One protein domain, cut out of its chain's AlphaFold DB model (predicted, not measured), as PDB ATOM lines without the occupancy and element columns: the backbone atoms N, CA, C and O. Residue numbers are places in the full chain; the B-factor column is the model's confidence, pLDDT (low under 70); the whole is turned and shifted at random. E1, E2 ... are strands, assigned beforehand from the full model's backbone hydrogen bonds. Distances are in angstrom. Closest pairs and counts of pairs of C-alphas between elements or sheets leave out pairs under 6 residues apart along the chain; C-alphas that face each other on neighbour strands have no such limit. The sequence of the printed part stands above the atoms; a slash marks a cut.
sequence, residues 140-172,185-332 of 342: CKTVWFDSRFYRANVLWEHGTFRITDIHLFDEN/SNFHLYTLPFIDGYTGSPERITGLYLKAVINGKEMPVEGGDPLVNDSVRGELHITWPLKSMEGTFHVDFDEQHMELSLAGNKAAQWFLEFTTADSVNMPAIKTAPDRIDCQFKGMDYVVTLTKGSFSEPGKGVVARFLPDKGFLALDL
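AT A GLANCE: This is residues 140 to 172 and 185 to 332 of the 342 residues of an uncharacterized protein of Bacteroidales bacterium (UniProt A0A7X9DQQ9). Two twisted sheets lie face to face as a sandwich: a branched sheet of nine strands, E1 to E6 with E11, E15 and E16, and a curled sheet of eight, E7 to E10, E17 and E12 to E14. Residues 185 to 190 reach away from this body to a cut in the chain. The printed part has 181 residues, with 17 named strands, E1 to E17 in order along the chain, and no named helix, and its class is all strand. The second sheet runs E7, E8, E9, E10, E17, E14, E13, E12, and in both sheets the neighbour strands are antiparallel. The whole is compact, with a radius of gyration of the C-alphas of 16.0 A, and spans 51 by 42 by 31 A.

IN THESE COORDINATES: Begin with the branched sheet and find C-alpha 141 at (35.349, 23.750, 32.899), where E1 sets out, residues 141 to 146, 16.9 A long. E2, residues 150 to 157, is 23.3 A long, and E3, residues 160 to 168, is 24.8 A. Past the cut look for E4, residues 192 to 196, then E5, residues 207 to 214, 21.3 A long, and E6, residues 217 to 220. E11, residues 270 to 275, E15, residues 309 to 311, and E16, residues 317 to 322, complete this sheet. In the other sheet look for E7, residues 227 to 229, E8, residues 236 to 241, E9, residues 248 to 253, and E10, residues 257 to 263, 19.1 A long. Further on are E12, residues 284 to 287, E13, residues 291 to 296, and E14, residues 299 to 307, 25.3 A long. E17, residues 327 to 331, ends at C-alpha 331, (43.802, 1.786, 24.641).

HOW THE PARTS SIT: Look first at E3, whose centre is 4.9 A from the mean of the C-alphas. On one side of it is E2, and N 153 and O 165 are 2.9 A apart, within hydrogen-bond range. On the other side, staggered, are E4 beside residues 165 to 168, with N 168 and O 192 at 2.8 A, and E5 beside residues 161 to 164, with N 163 and O 208 at 2.9 A. E1, E2 and E3 form a meander, each strand the antiparallel neighbour of the one before; E1 and E2 are a hairpin, with N 143 and O 154 at 2.9 A. Beside E5, E3 and E6 lie on one side and E11 on the other; N 214 and O 217 of the hairpin E5 and E6 are 2.9 A apart, and N 209 of E5 and O 273 of E11 are within hydrogen-bond range at 3.0 A. E16 follows beside E11, with N 274 and O 319 at 2.8 A, and E15 is an edge strand beside E16, its hairpin partner, with N 311 and O 320 at 2.9 A. In the other sheet, E7 to E10 and E12 to E14 are two more meanders, and E17 stands between E10 and E14: N 260 and O 328 are 2.8 A apart, and N 306 and O 329 are 2.9 A apart. The two sheets' strands stand at 21 degrees to each other. Between the sheets, the closest C-alphas of E4 and E13, those of Leu 192 and Phe 296, are 6.6 A apart, and those of E1 and E9, Phe 145 and Phe 253, are 7.6 A apart.

THE WHOLE: The two C-alphas farthest apart, those of Ser 185 and Ala 267, are 55.5 A from each other. Residues 173 to 184 are not printed, and C-alphas 172 and 185 are 25.5 A apart across the cut. Of the links that are printed whole, none is long. The mean pLDDT of the printed part is 92.3; residues 200 to 202 and 278 to 281 are under 70.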
ATOM      1  N   CYS A 140      34.829  28.412  31.495       94.06
ATOM      2  CA  CYS A 140      35.672  27.236  31.387       94.06
ATOM      3  C   CYS A 140      35.319  26.187  32.438       94.06
ATOM      4  O   CYS A 140      35.016  26.500  33.589       94.06
ATOM      5  N   LYS A 141      35.424  24.926  32.028       96.06
ATOM      6  CA  LYS A 141      35.349  23.750  32.899       96.06
ATOM      7  C   LYS A 141      36.396  22.769  32.436       96.06
ATOM      8  O   LYS A 141      36.673  22.704  31.237       96.06
ATOM      9  N   THR A 142      36.999  22.027  33.350       97.06
ATOM     10  CA  THR A 142      38.089  21.130  32.975       97.06
ATOM     11  C   THR A 142      38.140  19.905  33.862       97.06
ATOM     12  O   THR A 142      37.852  19.986  35.054       97.06
ATOM     13  N   VAL A 143      38.527  18.783  33.270       98.31
ATOM     14  CA  VAL A 143      38.856  17.555  33.986       98.31
ATOM     15  C   VAL A 143      40.247  17.127  33.555       98.31
ATOM     16  O   VAL A 143      40.493  16.869  32.374       98.31
ATOM     17  N   TRP A 144      41.160  17.075  34.516       97.94
ATOM     18  CA  TRP A 144      42.436  16.388  34.380       97.94
ATOM     19  C   TRP A 144      42.296  14.989  34.954       97.94
ATOM     20  O   TRP A 144      41.816  14.839  36.073       97.94
ATOM     21  N   PHE A 145      42.715  13.994  34.185       98.50
ATOM     22  CA  PHE A 145      42.812  12.605  34.600       98.50
ATOM     23  C   PHE A 145      44.279  12.184  34.537       98.50
ATOM     24  O   PHE A 145      44.938  12.416  33.522       98.50
ATOM     25  N   ASP A 146      44.775  11.540  35.586       97.19
ATOM     26  CA  ASP A 146      46.133  11.009  35.663       97.19
ATOM     27  C   ASP A 146      46.091   9.576  36.204       97.19
ATOM     28  O   ASP A 146      45.517   9.322  37.262       97.19
ATOM     29  N   SER A 147      46.745   8.644  35.513       97.44
ATOM     30  CA  SER A 147      46.983   7.270  35.968       97.44
ATOM     31  C   SER A 147      48.467   6.913  35.869       97.44
ATOM     32  O   SER A 147      49.307   7.736  35.497       97.44
ATOM     33  N   ARG A 148      48.831   5.661  36.174       96.06
ATOM     34  CA  ARG A 148      50.197   5.180  35.922       96.06
ATOM     35  C   ARG A 148      50.519   4.905  34.446       96.06
ATOM     36  O   ARG A 148      51.685   4.684  34.137       96.06
ATOM     37  N   PHE A 149      49.528   4.933  33.553       97.62
ATOM     38  CA  PHE A 149      49.704   4.653  32.120       97.62
ATOM     39  C   PHE A 149      49.607   5.899  31.250       97.62
ATOM     40  O   PHE A 149      50.308   5.990  30.246       97.62
ATOM     41  N   TYR A 150      48.771   6.864  31.618       97.88
ATOM     42  CA  TYR A 150      48.625   8.087  30.847       97.88
ATOM     43  C   TYR A 150      48.074   9.224  31.701       97.88
ATOM     44  O   TYR A 150      47.603   9.029  32.822       97.88
ATOM     45  N   ARG A 151      48.105  10.419  31.127       97.25
ATOM     46  CA  ARG A 151      47.279  11.541  31.560       97.25
ATOM     47  C   ARG A 151      46.456  12.070  30.403       97.25
ATOM     48  O   ARG A 151      46.872  11.940  29.249       97.25
ATOM     49  N   ALA A 152      45.322  12.675  30.716       97.81
ATOM     50  CA  ALA A 152      44.470  13.335  29.744       97.81
ATOM     51  C   ALA A 152      43.836  14.601  30.326       97.81
ATOM     52  O   ALA A 152      43.562  14.684  31.524       97.81
ATOM     53  N   ASN A 153      43.552  15.575  29.462       97.69
ATOM     54  CA  ASN A 153      42.766  16.746  29.828       97.69
ATOM     55  C   ASN A 153      41.593  16.972  28.885       97.69
ATOM     56  O   ASN A 153      41.786  17.112  27.678       97.69
ATOM     57  N   VAL A 154      40.401  17.118  29.460       97.75
ATOM     58  CA  VAL A 154      39.198  17.575  28.765       97.75
ATOM     59  C   VAL A 154      38.858  18.984  29.224       97.75
ATOM     60  O   VAL A 154      38.775  19.242  30.420       97.75
ATOM     61  N   LEU A 155      38.614  19.873  28.268       96.00
ATOM     62  CA  LEU A 155      38.235  21.258  28.494       96.00
ATOM     63  C   LEU A 155      36.915  21.570  27.785       96.00
ATOM     64  O   LEU A 155      36.743  21.263  26.600       96.00
ATOM     65  N   TRP A 156      36.047  22.287  28.493       96.44
ATOM     66  CA  TRP A 156      34.916  22.996  27.915       96.44
ATOM     67  C   TRP A 156      35.157  24.500  27.956       96.44
ATOM     68  O   TRP A 156      35.487  25.038  29.006       96.44
ATOM     69  N   GLU A 157      34.982  25.170  26.819       93.06
ATOM     70  CA  GLU A 157      35.069  26.633  26.673       93.06
ATOM     71  C   GLU A 157      34.049  27.065  25.605       93.06
ATOM     72  O   GLU A 157      33.938  26.414  24.557       93.06
ATOM     73  N   HIS A 158      33.283  28.130  25.855       93.12
ATOM     74  CA  HIS A 158      32.214  28.617  24.967       93.12
ATOM     75  C   HIS A 158      31.206  27.526  24.571       93.12
ATOM     76  O   HIS A 158      30.754  27.455  23.430       93.12
ATOM     77  N   GLY A 159      30.892  26.629  25.509       95.50
ATOM     78  CA  GLY A 159      29.983  25.505  25.287       95.50
ATOM     79  C   GLY A 159      30.499  24.423  24.334       95.50
ATOM     80  O   GLY A 159      29.708  23.565  23.962       95.50
ATOM     81  N   THR A 160      31.778  24.430  23.942       96.69
ATOM     82  CA  THR A 160      32.397  23.400  23.082       96.69
ATOM     83  C   THR A 160      33.281  22.448  23.882       96.69
ATOM     84  O   THR A 160      33.682  22.784  24.990       96.69
ATOM     85  N   PHE A 161      33.595  21.276  23.323       96.75
ATOM     86  CA  PHE A 161      34.435  20.244  23.943       96.75
ATOM     87  C   PHE A 161      35.774  20.100  23.217       96.75
ATOM     88  O   PHE A 161      35.813  20.004  21.982       96.75
ATOM     89  N   ARG A 162      36.864  19.993  23.983       95.44
ATOM     90  CA  ARG A 162      38.187  19.659  23.453       95.44
ATOM     91  C   ARG A 162      38.994  18.800  24.417       95.44
ATOM     92  O   ARG A 162      39.091  19.126  25.592       95.44
ATOM     93  N   ILE A 163      39.670  17.781  23.891       96.69
ATOM     94  CA  ILE A 163      40.771  17.129  24.613       96.69
ATOM     95  C   ILE A 163      42.043  17.912  24.306       96.69
ATOM     96  O   ILE A 163      42.415  18.064  23.136       96.69
ATOM     97  N   THR A 164      42.665  18.468  25.340       93.50
ATOM     98  CA  THR A 164      43.810  19.378  25.200       93.50
ATOM     99  C   THR A 164      45.145  18.683  25.435       93.50
ATOM    100  O   THR A 164      46.152  19.132  24.900       93.50
ATOM    101  N   ASP A 165      45.154  17.575  26.172       93.94
ATOM    102  CA  ASP A 165      46.353  16.819  26.523       93.94
ATOM    103  C   ASP A 165      46.025  15.324  26.511       93.94
ATOM    104  O   ASP A 165      44.964  14.926  26.994       93.94
ATOM    105  N   ILE A 166      46.919  14.526  25.931       95.75
ATOM    106  CA  ILE A 166      47.042  13.084  26.136       95.75
ATOM    107  C   ILE A 166      48.536  12.778  26.090       95.75
ATOM    108  O   ILE A 166      49.166  12.927  25.040       95.75
ATOM    109  N   HIS A 167      49.103  12.328  27.203       95.56
ATOM    110  CA  HIS A 167      50.482  11.852  27.269       95.56
ATOM    111  C   HIS A 167      50.507  10.445  27.853       95.56
ATOM    112  O   HIS A 167      49.939  10.214  28.916       95.56
ATOM    113  N   LEU A 168      51.205   9.531  27.182       96.94
ATOM    114  CA  LEU A 168      51.420   8.168  27.645       96.94
ATOM    115  C   LEU A 168      52.681   8.100  28.514       96.94
ATOM    116  O   LEU A 168      53.612   8.907  28.386       96.94
ATOM    117  N   PHE A 169      52.708   7.112  29.397       96.06
ATOM    118  CA  PHE A 169      53.812   6.801  30.289       96.06
ATOM    119  C   PHE A 169      54.353   5.406  29.965       96.06
ATOM    120  O   PHE A 169      53.593   4.448  29.852       96.06
ATOM    121  N   ASP A 170      55.675   5.301  29.839       94.62
ATOM    122  CA  ASP A 170      56.385   4.025  29.726       94.62
ATOM    123  C   ASP A 170      57.511   4.010  30.744       94.62
ATOM    124  O   ASP A 170      58.432   4.820  30.657       94.62
ATOM    125  N   GLU A 171      57.485   3.084  31.693       93.12
ATOM    126  CA  GLU A 171      58.549   2.966  32.694       93.12
ATOM    127  C   GLU A 171      59.926   2.598  32.106       93.12
ATOM    128  O   GLU A 171      60.941   2.745  32.786       93.12
ATOM    129  N   ASN A 172      59.986   2.194  30.832       92.25
ATOM    130  CA  ASN A 172      61.222   1.981  30.078       92.25
ATOM    131  C   ASN A 172      61.738   3.253  29.379       92.25
ATOM    132  O   ASN A 172      62.827   3.230  28.795       92.25
ATOM    133  N   SER A 185      71.874  24.903  32.823       87.19
ATOM    134  CA  SER A 185      70.975  25.178  33.950       87.19
ATOM    135  C   SER A 185      69.546  24.676  33.726       87.19
ATOM    136  O   SER A 185      68.690  24.906  34.578       87.19
ATOM    137  N   ASN A 186      69.262  24.053  32.579       85.75
ATOM    138  CA  ASN A 186      67.916  23.647  32.196       85.75
ATOM    139  C   ASN A 186      67.791  22.131  32.289       85.75
ATOM    140  O   ASN A 186      68.643  21.411  31.785       85.75
ATOM    141  N   PHE A 187      66.703  21.665  32.897       87.00
ATOM    142  CA  PHE A 187      66.356  20.251  32.941       87.00
ATOM    143  C   PHE A 187      65.069  20.018  32.164       87.00
ATOM    144  O   PHE A 187      64.050  20.659  32.426       87.00
ATOM    145  N   HIS A 188      65.110  19.075  31.229       87.81
ATOM    146  CA  HIS A 188      63.961  18.700  30.422       87.81
ATOM    147  C   HIS A 188      63.550  17.262  30.727       87.81
ATOM    148  O   HIS A 188      64.230  16.301  30.370       87.81
ATOM    149  N   LEU A 189      62.427  17.117  31.426       89.44
ATOM    150  CA  LEU A 189      61.834  15.828  31.758       89.44
ATOM    151  C   LEU A 189      60.599  15.631  30.893       89.44
ATOM    152  O   LEU A 189      59.709  16.481  30.880       89.44
ATOM    153  N   TYR A 190      60.559  14.514  30.179       91.12
ATOM    154  CA  TYR A 190      59.515  14.231  29.209       91.12
ATOM    155  C   TYR A 190      58.745  12.964  29.562       91.12
ATOM    156  O   TYR A 190      59.219  12.097  30.295       91.12
ATOM    157  N   THR A 191      57.559  12.876  28.983       93.56
ATOM    158  CA  THR A 191      56.756  11.659  28.835       93.56
ATOM    159  C   THR A 191      56.567  11.411  27.335       93.56
ATOM    160  O   THR A 191      57.301  11.997  26.535       93.56
ATOM    161  N   LEU A 192      55.615  10.566  26.934       94.44
ATOM    162  CA  LEU A 192      55.345  10.272  25.527       94.44
ATOM    163  C   LEU A 192      54.117  11.076  25.054       94.44
ATOM    164  O   LEU A 192      52.985  10.664  25.309       94.44
ATOM    165  N   PRO A 193      54.297  12.250  24.418       93.06
ATOM    166  CA  PRO A 193      53.178  13.100  24.017       93.06
ATOM    167  C   PRO A 193      52.365  12.442  22.902       93.06
ATOM    168  O   PRO A 193      52.931  11.953  21.934       93.06
ATOM    169  N   PHE A 194      51.043  12.470  22.968       92.75
ATOM    170  CA  PHE A 194      50.188  12.150  21.822       92.75
ATOM    171  C   PHE A 194      49.422  13.393  21.374       92.75
ATOM    172  O   PHE A 194      49.549  13.830  20.230       92.75
ATOM    173  N   ILE A 195      48.716  14.019  22.316       91.50
ATOM    174  CA  ILE A 195      48.102  15.336  22.162       91.50
ATOM    175  C   ILE A 195      48.777  16.268  23.165       91.50
ATOM    176  O   ILE A 195      48.742  15.994  24.359       91.50
ATOM    177  N   ASP A 196      49.370  17.363  22.695       88.50
ATOM    178  CA  ASP A 196      50.026  18.335  23.573       88.50
ATOM    179  C   ASP A 196      49.563  19.764  23.259       88.50
ATOM    180  O   ASP A 196      50.127  20.466  22.415       88.50
ATOM    181  N   GLY A 197      48.510  20.210  23.944       83.12
ATOM    182  CA  GLY A 197      47.937  21.549  23.817       83.12
ATOM    183  C   GLY A 197      48.902  22.676  24.189       83.12
ATOM    184  O   GLY A 197      48.752  23.789  23.675       83.12
ATOM    185  N   TYR A 198      49.930  22.394  25.001       79.12
ATOM    186  CA  TYR A 198      50.944  23.381  25.369       79.12
ATOM    187  C   TYR A 198      51.783  23.808  24.168       79.12
ATOM    188  O   TYR A 198      52.296  24.925  24.141       79.12
ATOM    189  N   THR A 199      51.911  22.956  23.156       73.00
ATOM    190  CA  THR A 199      52.706  23.256  21.962       73.00
ATOM    191  C   THR A 199      51.968  24.095  20.920       73.00
ATOM    192  O   THR A 199      52.593  24.569  19.975       73.00
ATOM    193  N   GLY A 200      50.657  24.309  21.071       67.00
ATOM    194  CA  GLY A 200      49.857  25.070  20.113       67.00
ATOM    195  C   GLY A 200      50.297  26.530  19.958       67.00
ATOM    196  O   GLY A 200      51.011  27.085  20.792       67.00
ATOM    197  N   SER A 201      49.817  27.179  18.895       68.38
ATOM    198  CA  SER A 201      49.949  28.627  18.721       68.38
ATOM    199  C   SER A 201      48.632  29.338  19.071       68.38
ATOM    200  O   SER A 201      47.568  28.708  19.107       68.38
ATOM    201  N   PRO A 202      48.651  30.660  19.311       66.88
ATOM    202  CA  PRO A 202      47.430  31.438  19.529       66.88
ATOM    203  C   PRO A 202      46.419  31.332  18.377       66.88
ATOM    204  O   PRO A 202      45.212  31.388  18.609       66.88
ATOM    205  N   GLU A 203      46.914  31.174  17.150       70.25
ATOM    206  CA  GLU A 203      46.136  31.104  15.912       70.25
ATOM    207  C   GLU A 203      45.595  29.695  15.652       70.25
ATOM    208  O   GLU A 203      44.557  29.538  15.010       70.25
ATOM    209  N   ARG A 204      46.278  28.663  16.164       74.81
ATOM    210  CA  ARG A 204      45.894  27.264  15.989       74.81
ATOM    211  C   ARG A 204      46.299  26.445  17.212       74.81
ATOM    212  O   ARG A 204      47.464  26.072  17.344       74.81
ATOM    213  N   ILE A 205      45.347  26.131  18.099       80.50
ATOM    214  CA  ILE A 205      45.681  25.248  19.222       80.50
ATOM    215  C   ILE A 205      45.652  23.792  18.797       80.50
ATOM    216  O   ILE A 205      44.685  23.318  18.189       80.50
ATOM    217  N   THR A 206      46.670  23.084  19.258       86.38
ATOM    218  CA  THR A 206      46.715  21.633  19.306       86.38
ATOM    219  C   THR A 206      45.598  21.062  20.194       86.38
ATOM    220  O   THR A 206      45.318  21.574  21.281       86.38
ATOM    221  N   GLY A 207      44.916  20.020  19.716       91.62
ATOM    222  CA  GLY A 207      43.875  19.323  20.475       91.62
ATOM    223  C   GLY A 207      42.941  18.477  19.612       91.62
ATOM    224  O   GLY A 207      42.974  18.557  18.380       91.62
ATOM    225  N   LEU A 208      42.089  17.695  20.277       95.00
ATOM    226  CA  LEU A 208      41.006  16.923  19.663       95.00
ATOM    227  C   LEU A 208      39.681  17.648  19.857       95.00
ATOM    228  O   LEU A 208      39.197  17.773  20.981       95.00
ATOM    229  N   TYR A 209      39.093  18.116  18.764       95.44
ATOM    230  CA  TYR A 209      37.849  18.881  18.780       95.44
ATOM    231  C   TYR A 209      36.676  17.970  18.453       95.44
ATOM    232  O   TYR A 209      36.702  17.295  17.422       95.44
ATOM    233  N   LEU A 210      35.628  17.988  19.281       98.00
ATOM    234  CA  LEU A 210      34.403  17.261  18.963       98.00
ATOM    235  C   LEU A 210      33.598  18.013  17.900       98.00
ATOM    236  O   LEU A 210      33.190  19.164  18.090       98.00
ATOM    237  N   LYS A 211      33.351  17.338  16.780       97.56
ATOM    238  CA  LYS A 211      32.546  17.842  15.670       97.56
ATOM    239  C   LYS A 211      31.483  16.830  15.279       97.56
ATOM    240  O   LYS A 211      31.620  15.635  15.528       97.56
ATOM    241  N   ALA A 212      30.435  17.319  14.630       97.31
ATOM    242  CA  ALA A 212      29.418  16.482  14.019       97.31
ATOM    243  C   ALA A 212      28.935  17.065  12.690       97.31
ATOM    244  O   ALA A 212      29.048  18.266  12.441       97.31
ATOM    245  N   VAL A 213      28.376  16.208  11.837       96.69
ATOM    246  CA  VAL A 213      27.650  16.641  10.639       96.69
ATOM    247  C   VAL A 213      26.219  17.007  11.032       96.69
ATOM    248  O   VAL A 213      25.379  16.136  11.253       96.69
ATOM    249  N   ILE A 214      25.931  18.305  11.094       93.44
ATOM    250  CA  ILE A 214      24.620  18.861  11.444       93.44
ATOM    251  C   ILE A 214      24.090  19.599  10.214       93.44
ATOM    252  O   ILE A 214      24.753  20.483   9.671       93.44
ATOM    253  N   ASN A 215      22.906  19.213   9.729       91.12
ATOM    254  CA  ASN A 215      22.307  19.766   8.504       91.12
ATOM    255  C   ASN A 215      23.258  19.721   7.287       91.12
ATOM    256  O   ASN A 215      23.323  20.658   6.491       91.12
ATOM    257  N   GLY A 216      24.029  18.635   7.165       93.38
ATOM    258  CA  GLY A 216      24.973  18.415   6.064       93.38
ATOM    259  C   GLY A 216      26.281  19.209   6.154       93.38
ATOM    260  O   GLY A 216      27.043  19.209   5.190       93.38
ATOM    261  N   LYS A 217      26.558  19.883   7.278       95.44
ATOM    262  CA  LYS A 217      27.800  20.637   7.504       95.44
ATOM    263  C   LYS A 217      28.532  20.126   8.736       95.44
ATOM    264  O   LYS A 217      27.907  19.864   9.757       95.44
ATOM    265  N   GLU A 218      29.854  20.031   8.650       95.56
ATOM    266  CA  GLU A 218      30.699  19.781   9.820       95.56
ATOM    267  C   GLU A 218      30.703  21.023  10.716       95.56
ATOM    268  O   GLU A 218      31.098  22.107  10.280       95.56
ATOM    269  N   MET A 219      30.258  20.872  11.960       96.31
ATOM    270  CA  MET A 219      30.225  21.949  12.949       96.31
ATOM    271  C   MET A 219      30.777  21.462  14.293       96.31
ATOM    272  O   MET A 219      30.684  20.265  14.583       96.31
ATOM    273  N   PRO A 220      31.342  22.358  15.122       96.69
ATOM    274  CA  PRO A 220      31.595  22.056  16.527       96.69
ATOM    275  C   PRO A 220      30.311  21.590  17.215       96.69
ATOM    276  O   PRO A 220      29.235  22.138  16.968       96.69
ATOM    277  N   VAL A 221      30.429  20.580  18.072       97.69
ATOM    278  CA  VAL A 221      29.328  20.188  18.952       97.69
ATOM    279  C   VAL A 221      29.304  21.140  20.142       97.69
ATOM    280  O   VAL A 221      30.320  21.336  20.810       97.69
ATOM    281  N   GLU A 222      28.134  21.713  20.402       97.94
ATOM    282  CA  GLU A 222      27.864  22.559  21.565       97.94
ATOM    283  C   GLU A 222      26.949  21.862  22.579       97.94
ATOM    284  O   GLU A 222      26.016  21.143  22.187       97.94
ATOM    285  N   GLY A 223      27.171  22.131  23.869       97.69
ATOM    286  CA  GLY A 223      26.453  21.524  24.990       97.69
ATOM    287  C   GLY A 223      26.246  22.428  26.211       97.69
ATOM    288  O   GLY A 223      26.435  23.647  26.183       97.69
ATOM    289  N   GLY A 224      25.723  21.821  27.274       97.19
ATOM    290  CA  GLY A 224      25.515  22.430  28.588       97.19
ATOM    291  C   GLY A 224      26.718  22.269  29.509       97.19
ATOM    292  O   GLY A 224      27.858  22.195  29.050       97.19
ATOM    293  N   ASP A 225      26.445  22.204  30.807       97.00
ATOM    294  CA  ASP A 225      27.467  21.927  31.810       97.00
ATOM    295  C   ASP A 225      27.679  20.408  31.928       97.00
ATOM    296  O   ASP A 225      26.696  19.660  31.959       97.00
ATOM    297  N   PRO A 226      28.934  19.926  31.938       97.94
ATOM    298  CA  PRO A 226      29.239  18.527  32.167       97.94
ATOM    299  C   PRO A 226      28.976  18.153  33.629       97.94
ATOM    300  O   PRO A 226      29.140  18.961  34.542       97.94
ATOM    301  N   LEU A 227      28.606  16.896  33.841       98.19
ATOM    302  CA  LEU A 227      28.532  16.253  35.145       98.19
ATOM    303  C   LEU A 227      29.649  15.219  35.223       98.19
ATOM    304  O   LEU A 227      29.794  14.417  34.302       98.19
ATOM    305  N   VAL A 228      30.412  15.237  36.310       98.56
ATOM    306  CA  VAL A 228      31.509  14.300  36.564       98.56
ATOM    307  C   VAL A 228      31.108  13.398  37.728       98.56
ATOM    308  O   VAL A 228      30.427  13.843  38.649       98.56
ATOM    309  N   ASN A 229      31.455  12.120  37.656       98.25
ATOM    310  CA  ASN A 229      31.104  11.123  38.655       98.25
ATOM    311  C   ASN A 229      32.254  10.122  38.820       98.25
ATOM    312  O   ASN A 229      32.656   9.477  37.856       98.25
ATOM    313  N   ASP A 230      32.743   9.978  40.049       97.88
ATOM    314  CA  ASP A 230      33.810   9.061  40.468       97.88
ATOM    315  C   ASP A 230      33.330   8.046  41.528       97.88
ATOM    316  O   ASP A 230      34.110   7.500  42.306       97.88
ATOM    317  N   SER A 231      32.020   7.779  41.579       96.94
ATOM    318  CA  SER A 231      31.413   6.869  42.566       96.94
ATOM    319  C   SER A 231      31.791   5.399  42.371       96.94
ATOM    320  O   SER A 231      31.665   4.603  43.307       96.94
ATOM    321  N   VAL A 232      32.251   5.031  41.172       97.12
ATOM    322  CA  VAL A 232      32.790   3.707  40.870       97.12
ATOM    323  C   VAL A 232      34.303   3.764  41.007       97.12
ATOM    324  O   VAL A 232      34.987   4.551  40.360       97.12
ATOM    325  N   ARG A 233      34.847   2.917  41.882       95.38
ATOM    326  CA  ARG A 233      36.280   2.911  42.159       95.38
ATOM    327  C   ARG A 233      37.083   2.596  40.894       95.38
ATOM    328  O   ARG A 233      36.896   1.535  40.308       95.38
ATOM    329  N   GLY A 234      38.050   3.457  40.582       96.12
ATOM    330  CA  GLY A 234      38.945   3.294  39.435       96.12
ATOM    331  C   GLY A 234      38.367   3.794  38.113       96.12
ATOM    332  O   GLY A 234      39.070   3.726  37.109       96.12
ATOM    333  N   GLU A 235      37.145   4.328  38.120       98.00
ATOM    334  CA  GLU A 235      36.457   4.832  36.935       98.00
ATOM    335  C   GLU A 235      36.050   6.298  37.148       98.00
ATOM    336  O   GLU A 235      35.629   6.698  38.236       98.00
ATOM    337  N   LEU A 236      36.198   7.116  36.106       98.75
ATOM    338  CA  LEU A 236      35.728   8.497  36.080       98.75
ATOM    339  C   LEU A 236      34.779   8.674  34.902       98.75
ATOM    340  O   LEU A 236      35.193   8.579  33.748       98.75
ATOM    341  N   HIS A 237      33.523   8.975  35.201       98.75
ATOM    342  CA  HIS A 237      32.464   9.109  34.211       98.75
ATOM    343  C   HIS A 237      32.083  10.571  34.032       98.75
ATOM    344  O   HIS A 237      31.700  11.253  34.984       98.75
ATOM    345  N   ILE A 238      32.113  11.047  32.794       98.81
ATOM    346  CA  ILE A 238      31.666  12.385  32.425       98.81
ATOM    347  C   ILE A 238      30.439  12.266  31.539       98.81
ATOM    348  O   ILE A 238      30.434  11.555  30.539       98.81
ATOM    349  N   THR A 239      29.398  13.014  31.880       98.56
ATOM    350  CA  THR A 239      28.164  13.124  31.105       98.56
ATOM    351  C   THR A 239      27.971  14.567  30.669       98.56
ATOM    352  O   THR A 239      27.922  15.469  31.501       98.56
ATOM    353  N   TRP A 240      27.828  14.799  29.367       98.56
ATOM    354  CA  TRP A 240      27.721  16.134  28.796       98.56
ATOM    355  C   TRP A 240      26.467  16.282  27.920       98.56
ATOM    356  O   TRP A 240      26.418  15.757  26.801       98.56
ATOM    357  N   PRO A 241      25.418  16.973  28.406       98.06
ATOM    358  CA  PRO A 241      24.184  17.155  27.650       98.06
ATOM    359  C   PRO A 241      24.407  18.085  26.453       98.06
ATOM    360  O   PRO A 241      24.941  19.189  26.600       98.06
ATOM    361  N   LEU A 242      23.973  17.660  25.264       98.06
ATOM    362  CA  LEU A 242      24.187  18.410  24.027       98.06
ATOM    363  C   LEU A 242      23.049  19.401  23.749       98.06
ATOM    364  O   LEU A 242      21.886  19.153  24.061       98.06
ATOM    365  N   LYS A 243      23.399  20.544  23.148       96.94
ATOM    366  CA  LYS A 243      22.463  21.600  22.714       96.94
ATOM    367  C   LYS A 243      22.372  21.699  21.194       96.94
ATOM    368  O   LYS A 243      21.306  21.963  20.651       96.94
ATOM    369  N   SER A 244      23.499  21.490  20.515       94.56
ATOM    370  CA  SER A 244      23.606  21.551  19.049       94.56
ATOM    371  C   SER A 244      22.899  20.394  18.328       94.56
ATOM    372  O   SER A 244      22.624  20.479  17.133       94.56
ATOM    373  N   MET A 245      22.600  19.314  19.051       94.19
ATOM    374  CA  MET A 245      21.952  18.106  18.553       94.19
ATOM    375  C   MET A 245      21.345  17.322  19.720       94.19
ATOM    376  O   MET A 245      21.769  17.487  20.861       94.19
ATOM    377  N   GLU A 246      20.368  16.459  19.435       94.06
ATOM    378  CA  GLU A 246      19.823  15.539  20.435       94.06
ATOM    379  C   GLU A 246      20.910  14.575  20.921       94.06
ATOM    380  O   GLU A 246      21.710  14.083  20.119       94.06
ATOM    381  N   GLY A 247      20.906  14.293  22.223       96.19
ATOM    382  CA  GLY A 247      21.745  13.279  22.838       96.19
ATOM    383  C   GLY A 247      22.576  13.786  24.010       96.19
ATOM    384  O   GLY A 247      22.501  14.937  24.441       96.19
ATOM    385  N   THR A 248      23.364  12.877  24.560       98.12
ATOM    386  CA  THR A 248      24.278  13.135  25.668       98.12
ATOM    387  C   THR A 248      25.601  12.469  25.350       98.12
ATOM    388  O   THR A 248      25.638  11.290  25.002       98.12
ATOM    389  N   PHE A 249      26.671  13.254  25.394       98.56
ATOM    390  CA  PHE A 249      28.013  12.778  25.111       98.56
ATOM    391  C   PHE A 249      28.659  12.293  26.405       98.56
ATOM    392  O   PHE A 249      28.573  12.973  27.425       98.56
ATOM    393  N   HIS A 250      29.282  11.125  26.361       98.69
ATOM    394  CA  HIS A 250      29.928  10.501  27.505       98.69
ATOM    395  C   HIS A 250      31.427  10.395  27.266       98.69
ATOM    396  O   HIS A 250      31.850  10.129  26.137       98.69
ATOM    397  N   VAL A 251      32.199  10.608  28.328       98.81
ATOM    398  CA  VAL A 251      33.634  10.330  28.365       98.81
ATOM    399  C   VAL A 251      33.924   9.544  29.627       98.81
ATOM    400  O   VAL A 251      33.664  10.036  30.721       98.81
ATOM    401  N   ASP A 252      34.466   8.350  29.462       98.75
ATOM    402  CA  ASP A 252      34.786   7.441  30.550       98.75
ATOM    403  C   ASP A 252      36.297   7.207  30.571       98.75
ATOM    404  O   ASP A 252      36.913   6.972  29.528       98.75
ATOM    405  N   PHE A 253      36.897   7.305  31.754       98.75
ATOM    406  CA  PHE A 253      38.310   7.016  31.973       98.75
ATOM    407  C   PHE A 253      38.462   5.876  32.968       98.75
ATOM    408  O   PHE A 253      37.809   5.874  34.014       98.75
ATOM    409  N   ASP A 254      39.386   4.969  32.680       98.12
ATOM    410  CA  ASP A 254      39.945   4.044  33.659       98.12
ATOM    411  C   ASP A 254      41.479   4.130  33.644       98.12
ATOM    412  O   ASP A 254      42.071   4.970  32.968       98.12
ATOM    413  N   GLU A 255      42.159   3.286  34.418       97.12
ATOM    414  CA  GLU A 255      43.620   3.331  34.524       97.12
ATOM    415  C   GLU A 255      44.349   3.245  33.162       97.12
ATOM    416  O   GLU A 255      45.461   3.755  33.037       97.12
ATOM    417  N   GLN A 256      43.743   2.622  32.152       97.44
ATOM    418  CA  GLN A 256      44.349   2.233  30.877       97.44
ATOM    419  C   GLN A 256      43.585   2.707  29.634       97.44
ATOM    420  O   GLN A 256      44.171   2.720  28.549       97.44
ATOM    421  N   HIS A 257      42.320   3.094  29.763       98.19
ATOM    422  CA  HIS A 257      41.434   3.351  28.637       98.19
ATOM    423  C   HIS A 257      40.705   4.682  28.760       98.19
ATOM    424  O   HIS A 257      40.315   5.122  29.841       98.19
ATOM    425  N   MET A 258      40.452   5.275  27.596       98.56
ATOM    426  CA  MET A 258      39.544   6.403  27.439       98.56
ATOM    427  C   MET A 258      38.459   6.027  26.433       98.56
ATOM    428  O   MET A 258      38.749   5.789  25.258       98.56
ATOM    429  N   GLU A 259      37.208   6.014  26.873       98.69
ATOM    430  CA  GLU A 259      36.054   5.734  26.024       98.69
ATOM    431  C   GLU A 259      35.214   6.992  25.811       98.69
ATOM    432  O   GLU A 259      35.045   7.821  26.701       98.69
ATOM    433  N   LEU A 260      34.690   7.150  24.598       98.69
ATOM    434  CA  LEU A 260      33.792   8.230  24.224       98.69
ATOM    435  C   LEU A 260      32.576   7.659  23.511       98.69
ATOM    436  O   LEU A 260      32.693   6.837  22.595       98.69
ATOM    437  N   SER A 261      31.393   8.126  23.889       98.31
ATOM    438  CA  SER A 261      30.156   7.675  23.260       98.31
ATOM    439  C   SER A 261      29.086   8.753  23.199       98.31
ATOM    440  O   SER A 261      29.124   9.751  23.915       98.31
ATOM    441  N   LEU A 262      28.108   8.551  22.317       97.69
ATOM    442  CA  LEU A 262      26.935   9.410  22.217       97.69
ATOM    443  C   LEU A 262      25.659   8.603  22.466       97.69
ATOM    444  O   LEU A 262      25.271   7.758  21.655       97.69
ATOM    445  N   ALA A 263      24.970   8.915  23.559       95.75
ATOM    446  CA  ALA A 263      23.655   8.378  23.876       95.75
ATOM    447  C   ALA A 263      22.536   9.244  23.271       95.75
ATOM    448  O   ALA A 263      22.685  10.449  23.086       95.75
ATOM    449  N   GLY A 264      21.389   8.631  22.967       91.56
ATOM    450  CA  GLY A 264      20.175   9.326  22.511       91.56
ATOM    451  C   GLY A 264      20.084   9.600  21.005       91.56
ATOM    452  O   GLY A 264      18.979   9.659  20.482       91.56
ATOM    453  N   ASN A 265      21.201   9.661  20.271       88.62
ATOM    454  CA  ASN A 265      21.181   9.971  18.836       88.62
ATOM    455  C   ASN A 265      22.119   9.073  18.019       88.62
ATOM    456  O   ASN A 265      23.253   9.420  17.701       88.62
ATOM    457  N   LYS A 266      21.606   7.897  17.642       86.62
ATOM    458  CA  LYS A 266      22.359   6.871  16.899       86.62
ATOM    459  C   LYS A 266      22.668   7.244  15.445       86.62
ATOM    460  O   LYS A 266      23.517   6.605  14.834       86.62
ATOM    461  N   ALA A 267      21.947   8.211  14.878       88.69
ATOM    462  CA  ALA A 267      22.127   8.641  13.491       88.69
ATOM    463  C   ALA A 267      23.187   9.743  13.346       88.69
ATOM    464  O   ALA A 267      23.604  10.057  12.230       88.69
ATOM    465  N   ALA A 268      23.609  10.339  14.460       93.25
ATOM    466  CA  ALA A 268      24.607  11.385  14.466       93.25
ATOM    467  C   ALA A 268      25.957  10.902  13.936       93.25
ATOM    468  O   ALA A 268      26.522   9.917  14.407       93.25
ATOM    469  N   GLN A 269      26.507  11.670  13.003       95.75
ATOM    470  CA  GLN A 269      27.855  11.470  12.490       95.75
ATOM    471  C   GLN A 269      28.792  12.417  13.230       95.75
ATOM    472  O   GLN A 269      29.043  13.530  12.764       95.75
ATOM    473  N   TRP A 270      29.242  12.000  14.410       97.62
ATOM    474  CA  TRP A 270      30.222  12.731  15.209       97.62
ATOM    475  C   TRP A 270      31.621  12.139  15.044       97.62
ATOM    476  O   TRP A 270      31.772  10.977  14.671       97.62
ATOM    477  N   PHE A 271      32.644  12.951  15.288       97.88
ATOM    478  CA  PHE A 271      34.048  12.553  15.248       97.88
ATOM    479  C   PHE A 271      34.900  13.507  16.088       97.88
ATOM    480  O   PHE A 271      34.510  14.653  16.328       97.88
ATOM    481  N   LEU A 272      36.085  13.054  16.500       97.94
ATOM    482  CA  LEU A 272      37.122  13.952  17.010       97.94
ATOM    483  C   LEU A 272      38.071  14.328  15.876       97.94
ATOM    484  O   LEU A 272      38.561  13.457  15.158       97.94
ATOM    485  N   GLU A 273      38.352  15.615  15.718       95.75
ATOM    486  CA  GLU A 273      39.334  16.110  14.755       95.75
ATOM    487  C   GLU A 273      40.612  16.542  15.468       95.75
ATOM    488  O   GLU A 273      40.584  17.462  16.288       95.75
ATOM    489  N   PHE A 274      41.731  15.898  15.133       93.19
ATOM    490  CA  PHE A 274      43.040  16.250  15.659       93.19
ATOM    491  C   PHE A 274      43.683  17.349  14.822       93.19
ATOM    492  O   PHE A 274      44.120  17.128  13.688       93.19
ATOM    493  N   THR A 275      43.781  18.541  15.398       87.88
ATOM    494  CA  THR A 275      44.500  19.660  14.789       87.88
ATOM    495  C   THR A 275      45.747  19.989  15.591       87.88
ATOM    496  O   THR A 275      45.728  19.870  16.811       87.88
ATOM    497  N   THR A 276      46.793  20.463  14.915       81.25
ATOM    498  CA  THR A 276      48.029  20.997  15.511       81.25
ATOM    499  C   THR A 276      48.450  22.269  14.775       81.25
ATOM    500  O   THR A 276      48.056  22.463  13.622       81.25
ATOM    501  N   ALA A 277      49.231  23.138  15.416       74.06
ATOM    502  CA  ALA A 277      49.921  24.224  14.719       74.06
ATOM    503  C   ALA A 277      51.059  23.674  13.836       74.06
ATOM    504  O   ALA A 277      51.711  22.689  14.183       74.06
ATOM    505  N   ASP A 278      51.311  24.333  12.703       65.38
ATOM    506  CA  ASP A 278      52.287  23.877  11.699       65.38
ATOM    507  C   ASP A 278      53.745  23.977  12.197       65.38
ATOM    508  O   ASP A 278      54.638  23.327  11.666       65.38
ATOM    509  N   SER A 279      53.991  24.788  13.231       56.28
ATOM    510  CA  SER A 279      55.311  25.053  13.818       56.28
ATOM    511  C   SER A 279      55.659  24.157  15.014       56.28
ATOM    512  O   SER A 279      56.584  24.472  15.762       56.28
ATOM    513  N   VAL A 280      54.890  23.096  15.258       64.06
ATOM    514  CA  VAL A 280      55.038  22.261  16.453       64.06
ATOM    515  C   VAL A 280      55.945  21.069  16.188       64.06
ATOM    516  O   VAL A 280      55.717  20.301  15.257       64.06
ATOM    517  N   ASN A 281      56.922  20.863  17.074       64.12
ATOM    518  CA  ASN A 281      57.676  19.613  17.165       64.12
ATOM    519  C   ASN A 281      56.787  18.511  17.762       64.12
ATOM    520  O   ASN A 281      56.928  18.157  18.932       64.12
ATOM    521  N   MET A 282      55.845  18.001  16.970       71.75
ATOM    522  CA  MET A 282      55.075  16.813  17.331       71.75
ATOM    523  C   MET A 282      55.959  15.564  17.203       71.75
ATOM    524  O   MET A 282      56.902  15.563  16.402       71.75
ATOM    525  N   PRO A 283      55.662  14.488  17.952       78.31
ATOM    526  CA  PRO A 283      56.205  13.175  17.631       78.31
ATOM    527  C   PRO A 283      55.941  12.839  16.161       78.31
ATOM    528  O   PRO A 283      54.946  13.269  15.572       78.31
ATOM    529  N   ALA A 284      56.833  12.052  15.560       74.81
ATOM    530  CA  ALA A 284      56.573  11.535  14.225       74.81
ATOM    531  C   ALA A 284      55.365  10.595  14.304       74.81
ATOM    532  O   ALA A 284      55.385   9.667  15.104       74.81
ATOM    533  N   ILE A 285      54.337  10.848  13.493       84.31
ATOM    534  CA  ILE A 285      53.051  10.145  13.531       84.31
ATOM    535  C   ILE A 285      52.829   9.418  12.204       84.31
ATOM    536  O   ILE A 285      53.041   9.990  11.132       84.31
ATOM    537  N   LYS A 286      52.385   8.161  12.269       87.69
ATOM    538  CA  LYS A 286      51.859   7.405  11.128       87.69
ATOM    539  C   LYS A 286      50.503   6.822  11.489       87.69
ATOM    540  O   LYS A 286      50.390   6.087  12.467       87.69
ATOM    541  N   THR A 287      49.495   7.121  10.681       91.12
ATOM    542  CA  THR A 287      48.123   6.684  10.941       91.12
ATOM    543  C   THR A 287      47.809   5.402  10.178       91.12
ATOM    544  O   THR A 287      48.008   5.312   8.966       91.12
ATOM    545  N   ALA A 288      47.262   4.424  10.885       92.50
ATOM    546  CA  ALA A 288      46.561   3.273  10.334       92.50
ATOM    547  C   ALA A 288      45.109   3.281  10.853       92.50
ATOM    548  O   ALA A 288      44.817   3.987  11.816       92.50
ATOM    549  N   PRO A 289      44.174   2.527  10.248       93.94
ATOM    550  CA  PRO A 289      42.766   2.585  10.641       93.94
ATOM    551  C   PRO A 289      42.497   2.273  12.116       93.94
ATOM    552  O   PRO A 289      41.553   2.810  12.672       93.94
ATOM    553  N   ASP A 290      43.295   1.433  12.759       93.25
ATOM    554  CA  ASP A 290      43.105   0.971  14.138       93.25
ATOM    555  C   ASP A 290      44.158   1.507  15.115       93.25
ATOM    556  O   ASP A 290      44.016   1.336  16.323       93.25
ATOM    557  N   ARG A 291      45.209   2.176  14.629       94.25
ATOM    558  CA  ARG A 291      46.304   2.662  15.472       94.25
ATOM    559  C   ARG A 291      47.014   3.880  14.897       94.25
ATOM    560  O   ARG A 291      47.069   4.072  13.685       94.25
ATOM    561  N   ILE A 292      47.650   4.641  15.775       93.50
ATOM    562  CA  ILE A 292      48.624   5.663  15.417       93.50
ATOM    563  C   ILE A 292      49.980   5.272  16.002       93.50
ATOM    564  O   ILE A 292      50.134   5.181  17.218       93.50
ATOM    565  N   ASP A 293      50.951   5.045  15.117       93.62
ATOM    566  CA  ASP A 293      52.345   4.793  15.470       93.62
ATOM    567  C   ASP A 293      53.055   6.144  15.689       93.62
ATOM    568  O   ASP A 293      53.068   6.996  14.794       93.62
ATOM    569  N   CYS A 294      53.655   6.327  16.864       93.12
ATOM    570  CA  CYS A 294      54.347   7.542  17.281       93.12
ATOM    571  C   CYS A 294      55.833   7.273  17.554       93.12
ATOM    572  O   CYS A 294      56.198   6.203  18.040       93.12
ATOM    573  N   GLN A 295      56.690   8.271  17.321       92.81
ATOM    574  CA  GLN A 295      58.080   8.248  17.780       92.81
ATOM    575  C   GLN A 295      58.468   9.567  18.447       92.81
ATOM    576  O   GLN A 295      58.326  10.644  17.860       92.81
ATOM    577  N   PHE A 296      59.032   9.472  19.652       91.81
ATOM    578  CA  PHE A 296      59.518  10.613  20.421       91.81
ATOM    579  C   PHE A 296      60.845  10.277  21.103       91.81
ATOM    580  O   PHE A 296      60.967   9.264  21.783       91.81
ATOM    581  N   LYS A 297      61.867  11.120  20.895       89.88
ATOM    582  CA  LYS A 297      63.229  10.930  21.440       89.88
ATOM    583  C   LYS A 297      63.787   9.505  21.244       89.88
ATOM    584  O   LYS A 297      64.474   8.974  22.108       89.88
ATOM    585  N   GLY A 298      63.510   8.900  20.085       89.50
ATOM    586  CA  GLY A 298      63.981   7.557  19.728       89.50
ATOM    587  C   GLY A 298      63.197   6.400  20.357       89.50
ATOM    588  O   GLY A 298      63.570   5.252  20.136       89.50
ATOM    589  N   MET A 299      62.127   6.680  21.107       91.94
ATOM    590  CA  MET A 299      61.196   5.671  21.609       91.94
ATOM    591  C   MET A 299      59.956   5.601  20.720       91.94
ATOM    592  O   MET A 299      59.345   6.634  20.431       91.94
ATOM    593  N   ASP A 300      59.595   4.385  20.314       93.62
ATOM    594  CA  ASP A 300      58.385   4.094  19.545       93.62
ATOM    595  C   ASP A 300      57.250   3.677  20.488       93.62
ATOM    596  O   ASP A 300      57.432   2.787  21.316       93.62
ATOM    597  N   TYR A 301      56.073   4.271  20.318       94.62
ATOM    598  CA  TYR A 301      54.865   3.980  21.097       94.62
ATOM    599  C   TYR A 301      53.632   4.069  20.203       94.62
ATOM    600  O   TYR A 301      53.699   4.578  19.083       94.62
ATOM    601  N   VAL A 302      52.502   3.540  20.671       94.38
ATOM    602  CA  VAL A 302      51.297   3.407  19.852       94.38
ATOM    603  C   VAL A 302      50.067   3.837  20.635       94.38
ATOM    604  O   VAL A 302      49.942   3.549  21.818       94.38
ATOM    605  N   VAL A 303      49.140   4.508  19.959       94.19
ATOM    606  CA  VAL A 303      47.775   4.701  20.460       94.19
ATOM    607  C   VAL A 303      46.850   3.853  19.610       94.19
ATOM    608  O   VAL A 303      46.813   4.023  18.392       94.19
ATOM    609  N   THR A 304      46.119   2.936  20.236       95.62
ATOM    610  CA  THR A 304      45.258   1.979  19.529       95.62
ATOM    611  C   THR A 304      43.796   2.278  19.817       95.62
ATOM    612  O   THR A 304      43.445   2.688  20.922       95.62
ATOM    613  N   LEU A 305      42.934   2.058  18.829       95.50
ATOM    614  CA  LEU A 305      41.493   2.042  19.017       95.50
ATOM    615  C   LEU A 305      41.008   0.602  19.158       95.50
ATOM    616  O   LEU A 305      41.144  -0.202  18.238       95.50
ATOM    617  N   THR A 306      40.390   0.281  20.291       95.81
ATOM    618  CA  THR A 306      39.662  -0.987  20.466       95.81
ATOM    619  C   THR A 306      38.260  -0.907  19.859       95.81
ATOM    620  O   THR A 306      37.678  -1.931  19.492       95.81
ATOM    621  N   LYS A 307      37.728   0.314  19.697       97.12
ATOM    622  CA  LYS A 307      36.523   0.623  18.917       97.12
ATOM    623  C   LYS A 307      36.676   1.930  18.155       97.12
ATOM    624  O   LYS A 307      37.196   2.907  18.689       97.12
ATOM    625  N   GLY A 308      36.125   1.955  16.947       97.44
ATOM    626  CA  GLY A 308      36.240   3.075  16.017       97.44
ATOM    627  C   GLY A 308      37.409   2.912  15.051       97.44
ATOM    628  O   GLY A 308      37.956   1.823  14.898       97.44
ATOM    629  N   SER A 309      37.747   3.989  14.350       97.56
ATOM    630  CA  SER A 309      38.873   4.009  13.418       97.56
ATOM    631  C   SER A 309      39.481   5.396  13.255       97.56
ATOM    632  O   SER A 309      38.814   6.411  13.463       97.56
ATOM    633  N   PHE A 310      40.737   5.448  12.834       96.81
ATOM    634  CA  PHE A 310      41.392   6.666  12.394       96.81
ATOM    635  C   PHE A 310      41.238   6.884  10.888       96.81
ATOM    636  O   PHE A 310      41.149   5.944  10.096       96.81
ATOM    637  N   SER A 311      41.275   8.147  10.472       94.00
ATOM    638  CA  SER A 311      41.431   8.530   9.067       94.00
ATOM    639  C   SER A 311      42.287   9.786   8.922       94.00
ATOM    640  O   SER A 311      42.321  10.625   9.821       94.00
ATOM    641  N   GLU A 312      42.948   9.935   7.774       88.94
ATOM    642  CA  GLU A 312      43.729  11.123   7.419       88.94
ATOM    643  C   GLU A 312      42.965  11.947   6.368       88.94
ATOM    644  O   GLU A 312      43.002  11.630   5.178       88.94
ATOM    645  N   PRO A 313      42.239  13.008   6.762       81.19
ATOM    646  CA  PRO A 313      41.450  13.796   5.812       81.19
ATOM    647  C   PRO A 313      42.296  14.813   5.015       81.19
ATOM    648  O   PRO A 313      41.776  15.474   4.111       81.19
ATOM    649  N   GLY A 314      43.588  14.964   5.339       77.56
ATOM    650  CA  GLY A 314      44.495  15.958   4.757       77.56
ATOM    651  C   GLY A 314      44.273  17.387   5.281       77.56
ATOM    652  O   GLY A 314      43.638  17.605   6.309       77.56
ATOM    653  N   LYS A 315      44.806  18.390   4.561       71.19
ATOM    654  CA  LYS A 315      44.583  19.837   4.816       71.19
ATOM    655  C   LYS A 315      44.982  20.320   6.223       71.19
ATOM    656  O   LYS A 315      44.314  21.163   6.815       71.19
ATOM    657  N   GLY A 316      46.081  19.788   6.754       72.88
ATOM    658  CA  GLY A 316      46.626  20.187   8.054       72.88
ATOM    659  C   GLY A 316      45.942  19.535   9.258       72.88
ATOM    660  O   GLY A 316      46.288  19.872  10.384       72.88
ATOM    661  N   VAL A 317      44.978  18.636   9.063       86.00
ATOM    662  CA  VAL A 317      44.454  17.768  10.126       86.00
ATOM    663  C   VAL A 317      45.368  16.552  10.243       86.00
ATOM    664  O   VAL A 317      45.698  15.945   9.226       86.00
ATOM    665  N   VAL A 318      45.768  16.207  11.468       87.94
ATOM    666  CA  VAL A 318      46.658  15.064  11.726       87.94
ATOM    667  C   VAL A 318      45.891  13.757  11.552       87.94
ATOM    668  O   VAL A 318      46.303  12.896  10.787       87.94
ATOM    669  N   ALA A 319      44.742  13.636  12.220       93.44
ATOM    670  CA  ALA A 319      43.860  12.480  12.127       93.44
ATOM    671  C   ALA A 319      42.421  12.855  12.511       93.44
ATOM    672  O   ALA A 319      42.180  13.831  13.228       93.44
ATOM    673  N   ARG A 320      41.451  12.056  12.067       95.81
ATOM    674  CA  ARG A 320      40.087  12.024  12.610       95.81
ATOM    675  C   ARG A 320      39.842  10.697  13.294       95.81
ATOM    676  O   ARG A 320      40.168   9.662  12.724       95.81
ATOM    677  N   PHE A 321      39.210  10.748  14.457       97.69
ATOM    678  CA  PHE A 321      38.766   9.582  15.201       97.69
ATOM    679  C   PHE A 321      37.280   9.399  14.921       97.69
ATOM    680  O   PHE A 321      36.458  10.253  15.269       97.69
ATOM    681  N   LEU A 322      36.954   8.308  14.247       97.62
ATOM    682  CA  LEU A 322      35.620   7.973  13.787       97.62
ATOM    683  C   LEU A 322      35.044   6.887  14.703       97.62
ATOM    684  O   LEU A 322      35.659   5.827  14.827       97.62
ATOM    685  N   PRO A 323      33.885   7.107  15.339       97.38
ATOM    686  CA  PRO A 323      33.275   6.107  16.205       97.38
ATOM    687  C   PRO A 323      32.725   4.919  15.401       97.38
ATOM    688  O   PRO A 323      32.163   5.092  14.319       97.38
ATOM    689  N   ASP A 324      32.799   3.713  15.968       95.56
ATOM    690  CA  ASP A 324      32.059   2.541  15.493       95.56
ATOM    691  C   ASP A 324      30.739   2.433  16.264       95.56
ATOM    692  O   ASP A 324      30.718   2.325  17.490       95.56
ATOM    693  N   LYS A 325      29.613   2.501  15.545       91.31
ATOM    694  CA  LYS A 325      28.250   2.468  16.118       91.31
ATOM    695  C   LYS A 325      28.041   3.452  17.281       91.31
ATOM    696  O   LYS A 325      27.289   3.162  18.210       91.31
ATOM    697  N   GLY A 326      28.683   4.618  17.209       92.75
ATOM    698  CA  GLY A 326      28.583   5.670  18.223       92.75
ATOM    699  C   GLY A 326      29.517   5.502  19.424       92.75
ATOM    700  O   GLY A 326      29.349   6.245  20.386       92.75
ATOM    701  N   PHE A 327      30.480   4.577  19.362       96.56
ATOM    702  CA  PHE A 327      31.503   4.352  20.384       96.56
ATOM    703  C   PHE A 327      32.908   4.520  19.807       96.56
ATOM    704  O   PHE A 327      33.211   4.039  18.716       96.56
ATOM    705  N   LEU A 328      33.781   5.158  20.572       97.94
ATOM    706  CA  LEU A 328      35.207   5.280  20.312       97.94
ATOM    707  C   LEU A 328      35.930   4.873  21.597       97.94
ATOM    708  O   LEU A 328      35.574   5.368  22.658       97.94
ATOM    709  N   ALA A 329      36.904   3.973  21.523       98.00
ATOM    710  CA  ALA A 329      37.615   3.501  22.710       98.00
ATOM    711  C   ALA A 329      39.111   3.438  22.422       98.00
ATOM    712  O   ALA A 329      39.524   2.756  21.483       98.00
ATOM    713  N   LEU A 330      39.892   4.184  23.200       97.69
ATOM    714  CA  LEU A 330      41.342   4.267  23.106       97.69
ATOM    715  C   LEU A 330      41.957   3.350  24.165       97.69
ATOM    716  O   LEU A 330      41.623   3.462  25.341       97.69
ATOM    717  N   ASP A 331      42.885   2.493  23.746       96.31
ATOM    718  CA  ASP A 331      43.802   1.786  24.641       96.31
ATOM    719  C   ASP A 331      45.097   2.597  24.759       96.31
ATOM    720  O   ASP A 331      45.805   2.829  23.771       96.31
ATOM    721  N   LEU A 332      45.364   3.055  25.980       96.00
ATOM    722  CA  LEU A 332      46.493   3.897  26.364       96.00
ATOM    723  C   LEU A 332      47.469   3.143  27.288       96.00
ATOM    724  O   LEU A 332      48.352   3.755  27.887       96.00
TER     725      LEU A 332